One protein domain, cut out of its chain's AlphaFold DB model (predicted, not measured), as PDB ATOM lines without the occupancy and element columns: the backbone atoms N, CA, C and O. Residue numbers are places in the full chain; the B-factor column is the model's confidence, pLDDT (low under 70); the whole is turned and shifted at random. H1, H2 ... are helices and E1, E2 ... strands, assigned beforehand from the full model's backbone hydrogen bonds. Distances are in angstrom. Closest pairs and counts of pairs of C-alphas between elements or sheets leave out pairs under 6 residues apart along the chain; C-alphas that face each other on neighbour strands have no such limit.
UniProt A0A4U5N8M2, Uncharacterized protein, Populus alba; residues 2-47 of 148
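This is residues 2 to 47 of the 148 residues of an uncharacterized protein of Populus alba (UniProt A0A4U5N8M2). Look first for a small head, the antiparallel hairpin of E1 and E2, from which a long helical arm sticks out: residues 27 to 47, of which 27 to 44 belong to H1. Residues 2 to 7 trail off at the other end, and arm and tail make the length. The 46 printed residues hold E1, E2 and H1 in that order, class mixed, helices and strands; the whole is extended, radius of gyration of the C-alphas 16.5 A, spans 60 by 18 by 9 A.

Start at E1, residues 8 to 10, and E2, residues 13 to 18, a hairpin at 132 degrees; N 10 and O 16 are within hydrogen-bond range at 3.2 A, N 18 and O 8 at 2.9 A. In H1, residues 24 to 44, every O i to N i+4 pair is within range. The closest C-alphas of E2 and H1 are those of His 13 and Ser 25, 7.2 A; E1 and H1 are apart.

Find C-alpha 8 at (18.129, -54.511, 34.654), where E1 begins; it spans 6.4 A, E2 8.9 A. H1 runs 30.6 A to C-alpha 44 at (0.833, -25.406, 11.423).

The C-alphas of Gly 2 and Pro 47, the two farthest apart, are 60.4 A apart. The printed part has no cut, and both links are tight. The model's pLDDT is under 70 at residues 2 to 7, 19 and 38 to 47.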
ATOM      1  N   GLY A   2      28.222 -69.116  30.645       42.91
ATOM      2  CA  GLY A   2      28.301 -67.703  31.031       42.91
ATOM      3  C   GLY A   2      26.984 -67.267  31.660       42.91
ATOM      4  O   GLY A   2      25.953 -67.315  30.995       42.91
ATOM      5  N   VAL A   3      27.015 -66.896  32.937       43.41
ATOM      6  CA  VAL A   3      25.858 -66.359  33.658       43.41
ATOM      7  C   VAL A   3      25.510 -65.018  33.013       43.41
ATOM      8  O   VAL A   3      26.260 -64.053  33.132       43.41
ATOM      9  N   SER A   4      24.413 -64.963  32.257       50.81
ATOM     10  CA  SER A   4      23.869 -63.694  31.785       50.81
ATOM     11  C   SER A   4      23.360 -62.935  33.003       50.81
ATOM     12  O   SER A   4      22.403 -63.379  33.639       50.81
ATOM     13  N   GLU A   5      24.034 -61.834  33.327       58.31
ATOM     14  CA  GLU A   5      23.646 -60.877  34.363       58.31
ATOM     15  C   GLU A   5      22.124 -60.657  34.387       58.31
ATOM     16  O   GLU A   5      21.514 -60.538  33.313       58.31
ATOM     17  N   PRO A   6      21.503 -60.576  35.579       54.09
ATOM     18  CA  PRO A   6      20.079 -60.309  35.692       54.09
ATOM     19  C   PRO A   6      19.771 -59.005  34.955       54.09
ATOM     20  O   PRO A   6      20.327 -57.943  35.249       54.09
ATOM     21  N   GLY A   7      18.929 -59.112  33.926       60.53
ATOM     22  CA  GLY A   7      18.529 -57.980  33.108       60.53
ATOM     23  C   GLY A   7      17.994 -56.880  34.014       60.53
ATOM     24  O   GLY A   7      17.051 -57.090  34.769       60.53
ATOM     25  N   LYS A   8      18.621 -55.704  33.962       70.56
ATOM     26  CA  LYS A   8      18.129 -54.511  34.654       70.56
ATOM     27  C   LYS A   8      16.687 -54.297  34.194       70.56
ATOM     28  O   LYS A   8      16.428 -54.182  33.001       70.56
ATOM     29  N   VAL A   9      15.740 -54.320  35.119       73.38
ATOM     30  CA  VAL A   9      14.334 -54.073  34.800       73.38
ATOM     31  C   VAL A   9      14.170 -52.586  34.502       73.38
ATOM     32  O   VAL A   9      14.764 -51.735  35.170       73.38
ATOM     33  N   CYS A  10      13.395 -52.247  33.473       81.00
ATOM     34  CA  CYS A  10      13.162 -50.847  33.154       81.00
ATOM     35  C   CYS A  10      12.371 -50.162  34.280       81.00
ATOM     36  O   CYS A  10      11.286 -50.612  34.635       81.00
ATOM     37  N   LYS A  11      12.869 -49.023  34.784       81.56
ATOM     38  CA  LYS A  11      12.224 -48.258  35.872       81.56
ATOM     39  C   LYS A  11      10.764 -47.885  35.585       81.56
ATOM     40  O   LYS A  11       9.947 -47.881  36.495       81.56
ATOM     41  N   ASN A  12      10.450 -47.594  34.323       80.31
ATOM     42  CA  ASN A  12       9.110 -47.177  33.906       80.31
ATOM     43  C   ASN A  12       8.240 -48.367  33.476       80.31
ATOM     44  O   ASN A  12       7.026 -48.245  33.385       80.31
ATOM     45  N   HIS A  13       8.862 -49.510  33.178       84.12
ATOM     46  CA  HIS A  13       8.185 -50.684  32.647       84.12
ATOM     47  C   HIS A  13       8.698 -51.939  33.362       84.12
ATOM     48  O   HIS A  13       9.597 -52.610  32.848       84.12
ATOM     49  N   PRO A  14       8.126 -52.274  34.532       78.56
ATOM     50  CA  PRO A  14       8.626 -53.353  35.382       78.56
ATOM     51  C   PRO A  14       8.517 -54.746  34.741       78.56
ATOM     52  O   PRO A  14       9.236 -55.661  35.121       78.56
ATOM     53  N   TYR A  15       7.656 -54.902  33.733       79.62
ATOM     54  CA  TYR A  15       7.478 -56.150  32.981       79.62
ATOM     55  C   TYR A  15       8.394 -56.273  31.755       79.62
ATOM     56  O   TYR A  15       8.277 -57.230  30.991       79.62
ATOM     57  N   HIS A  16       9.270 -55.293  31.515       77.38
ATOM     58  CA  HIS A  16      10.166 -55.298  30.367       77.38
ATOM     59  C   HIS A  16      11.629 -55.284  30.790       77.38
ATOM     60  O   HIS A  16      12.122 -54.327  31.397       77.38
ATOM     61  N   ASP A  17      12.341 -56.318  30.348       75.75
ATOM     62  CA  ASP A  17      13.787 -56.401  30.474       75.75
ATOM     63  C   ASP A  17      14.446 -55.269  29.690       75.75
ATOM     64  O   ASP A  17      14.292 -55.133  28.470       75.75
ATOM     65  N   GLN A  18      15.233 -54.457  30.387       72.06
ATOM     66  CA  GLN A  18      16.098 -53.484  29.751       72.06
ATOM     67  C   GLN A  18      17.352 -54.224  29.281       72.06
ATOM     68  O   GLN A  18      18.279 -54.505  30.046       72.06
ATOM     69  N   LYS A  19      17.407 -54.543  27.985       68.88
ATOM     70  CA  LYS A  19      18.705 -54.755  27.330       68.88
ATOM     71  C   LYS A  19      19.459 -53.415  27.322       68.88
ATOM     72  O   LYS A  19      18.854 -52.368  27.546       68.88
ATOM     73  N   GLN A  20      20.780 -53.444  27.143       70.75
ATOM     74  CA  GLN A  20      21.648 -52.261  27.247       70.75
ATOM     75  C   GLN A  20      21.046 -51.046  26.514       70.75
ATOM     76  O   GLN A  20      20.917 -51.061  25.295       70.75
ATOM     77  N   GLY A  21      20.635 -50.015  27.260       77.56
ATOM     78  CA  GLY A  21      19.899 -48.874  26.705       77.56
ATOM     79  C   GLY A  21      18.470 -48.776  27.235       77.56
ATOM     80  O   GLY A  21      18.272 -48.856  28.438       77.56
ATOM     81  N   VAL A  22      17.481 -48.526  26.372       82.81
ATOM     82  CA  VAL A  22      16.061 -48.326  26.734       82.81
ATOM     83  C   VAL A  22      15.220 -49.562  26.406       82.81
ATOM     84  O   VAL A  22      15.517 -50.273  25.449       82.81
ATOM     85  N   CYS A  23      14.156 -49.830  27.173       88.56
ATOM     86  CA  CYS A  23      13.244 -50.928  26.841       88.56
ATOM     87  C   CYS A  23      12.374 -50.596  25.615       88.56
ATOM     88  O   CYS A  23      12.187 -49.429  25.260       88.56
ATOM     89  N   ALA A  24      11.789 -51.631  25.004       85.62
ATOM     90  CA  ALA A  24      10.949 -51.490  23.814       85.62
ATOM     91  C   ALA A  24       9.761 -50.529  24.017       85.62
ATOM     92  O   ALA A  24       9.428 -49.772  23.108       85.62
ATOM     93  N   SER A  25       9.141 -50.514  25.201       87.38
ATOM     94  CA  SER A  25       8.020 -49.607  25.493       87.38
ATOM     95  C   SER A  25       8.458 -48.148  25.591       87.38
ATOM     96  O   SER A  25       7.856 -47.302  24.938       87.38
ATOM     97  N   CYS A  26       9.560 -47.857  26.290       87.81
ATOM     98  CA  CYS A  26      10.126 -46.504  26.331       87.81
ATOM     99  C   CYS A  26      10.545 -46.004  24.943       87.81
ATOM    100  O   CYS A  26      10.435 -44.814  24.656       87.81
ATOM    101  N   LEU A  27      11.044 -46.892  24.079       89.25
ATOM    102  CA  LEU A  27      11.377 -46.528  22.705       89.25
ATOM    103  C   LEU A  27      10.119 -46.146  21.918       89.25
ATOM    104  O   LEU A  27      10.104 -45.098  21.280       89.25
ATOM    105  N   ARG A  28       9.062 -46.966  21.993       90.12
ATOM    106  CA  ARG A  28       7.776 -46.679  21.340       90.12
ATOM    107  C   ARG A  28       7.198 -45.346  21.796       90.12
ATOM    108  O   ARG A  28       6.841 -44.539  20.956       90.12
ATOM    109  N   GLU A  29       7.172 -45.095  23.101       88.94
ATOM    110  CA  GLU A  29       6.657 -43.847  23.670       88.94
ATOM    111  C   GLU A  29       7.395 -42.616  23.121       88.94
ATOM    112  O   GLU A  29       6.770 -41.671  22.644       88.94
ATOM    113  N   ARG A  30       8.734 -42.657  23.100       90.19
ATOM    114  CA  ARG A  30       9.555 -41.575  22.535       90.19
ATOM    115  C   ARG A  30       9.303 -41.375  21.043       90.19
ATOM    116  O   ARG A  30       9.238 -40.240  20.585       90.19
ATOM    117  N   LEU A  31       9.149 -42.459  20.282       90.62
ATOM    118  CA  LEU A  31       8.820 -42.379  18.858       90.62
ATOM    119  C   LEU A  31       7.428 -41.776  18.636       90.62
ATOM    120  O   LEU A  31       7.273 -40.936  17.755       90.62
ATOM    121  N   THR A  32       6.439 -42.133  19.457       88.25
ATOM    122  CA  THR A  32       5.098 -41.538  19.396       88.25
ATOM    123  C   THR A  32       5.141 -40.038  19.669       88.25
ATOM    124  O   THR A  32       4.518 -39.274  18.938       88.25
ATOM    125  N   GLN A  33       5.920 -39.594  20.661       85.62
ATOM    126  CA  GLN A  33       6.112 -38.164  20.926       85.62
ATOM    127  C   GLN A  33       6.735 -37.442  19.721       85.62
ATOM    128  O   GLN A  33       6.276 -36.363  19.354       85.62
ATOM    129  N   LEU A  34       7.726 -38.047  19.056       84.50
ATOM    130  CA  LEU A  34       8.321 -37.479  17.840       84.50
ATOM    131  C   LEU A  34       7.315 -37.374  16.688       84.50
ATOM    132  O   LEU A  34       7.299 -36.364  15.987       84.50
ATOM    133  N   ILE A  35       6.468 -38.391  16.499       80.69
ATOM    134  CA  ILE A  35       5.409 -38.370  15.481       80.69
ATOM    135  C   ILE A  35       4.407 -37.258  15.792       80.69
ATOM    136  O   ILE A  35       4.109 -36.467  14.905       80.69
ATOM    137  N   TYR A  36       3.949 -37.148  17.043       75.19
ATOM    138  CA  TYR A  36       2.988 -36.127  17.458       75.19
ATOM    139  C   TYR A  36       3.515 -34.704  17.222       75.19
ATOM    140  O   TYR A  36       2.840 -33.879  16.604       75.19
ATOM    141  N   VAL A  37       4.755 -34.427  17.636       74.94
ATOM    142  CA  VAL A  37       5.400 -33.123  17.415       74.94
ATOM    143  C   VAL A  37       5.525 -32.812  15.919       74.94
ATOM    144  O   VAL A  37       5.253 -31.687  15.502       74.94
ATOM    145  N   ASN A  38       5.868 -33.807  15.099       63.22
ATOM    146  CA  ASN A  38       5.965 -33.643  13.650       63.22
ATOM    147  C   ASN A  38       4.587 -33.391  13.010       63.22
ATOM    148  O   ASN A  38       4.445 -32.494  12.183       63.22
ATOM    149  N   THR A  39       3.536 -34.090  13.451       60.09
ATOM    150  CA  THR A  39       2.164 -33.844  12.979       60.09
ATOM    151  C   THR A  39       1.637 -32.467  13.374       60.09
ATOM    152  O   THR A  39       0.960 -31.836  12.567       60.09
ATOM    153  N   LEU A  40       1.980 -31.957  14.561       59.28
ATOM    154  CA  LEU A  40       1.622 -30.592  14.952       59.28
ATOM    155  C   LEU A  40       2.353 -29.550  14.098       59.28
ATOM    156  O   LEU A  40       1.730 -28.600  13.636       59.28
ATOM    157  N   GLN A  41       3.647 -29.739  13.824       56.88
ATOM    158  CA  GLN A  41       4.377 -28.862  12.902       56.88
ATOM    159  C   GLN A  41       3.828 -28.926  11.469       56.88
ATOM    160  O   GLN A  41       3.748 -27.894  10.806       56.88
ATOM    161  N   ALA A  42       3.413 -30.104  11.002       54.84
ATOM    162  CA  ALA A  42       2.777 -30.264   9.698       54.84
ATOM    163  C   ALA A  42       1.396 -29.582   9.638       54.84
ATOM    164  O   ALA A  42       1.064 -28.975   8.623       54.84
ATOM    165  N   ALA A  43       0.624 -29.619  10.729       55.59
ATOM    166  CA  ALA A  43      -0.666 -28.938  10.837       55.59
ATOM    167  C   ALA A  43      -0.533 -27.403  10.857       55.59
ATOM    168  O   ALA A  43      -1.388 -26.714  10.313       55.59
ATOM    169  N   VAL A  44       0.554 -26.859  11.417       56.69
ATOM    170  CA  VAL A  44       0.833 -25.406  11.423       56.69
ATOM    171  C   VAL A  44       1.167 -24.864  10.021       56.69
ATOM    172  O   VAL A  44       0.982 -23.677   9.763       56.69
ATOM    173  N   LEU A  45       1.628 -25.714   9.098       54.25
ATOM    174  CA  LEU A  45       1.953 -25.335   7.714       54.25
ATOM    175  C   LEU A  45       0.806 -25.591   6.720       54.25
ATOM    176  O   LEU A  45       0.950 -25.283   5.534       54.25
ATOM    177  N   ALA A  46      -0.317 -26.156   7.169       54.34
ATOM    178  CA  ALA A  46      -1.472 -26.411   6.321       54.34
ATOM    179  C   ALA A  46      -2.344 -25.141   6.191       54.34
ATOM    180  O   ALA A  46      -2.641 -24.500   7.201       54.34
ATOM    181  N   PRO A  47      -2.790 -24.758   4.979       53.97
ATOM    182  CA  PRO A  47      -3.760 -23.677   4.818       53.97
ATOM    183  C   PRO A  47      -5.082 -24.045   5.516       53.97
ATOM    184  O   PRO A  47      -5.451 -25.223   5.499       53.97
TER     185      PRO A  47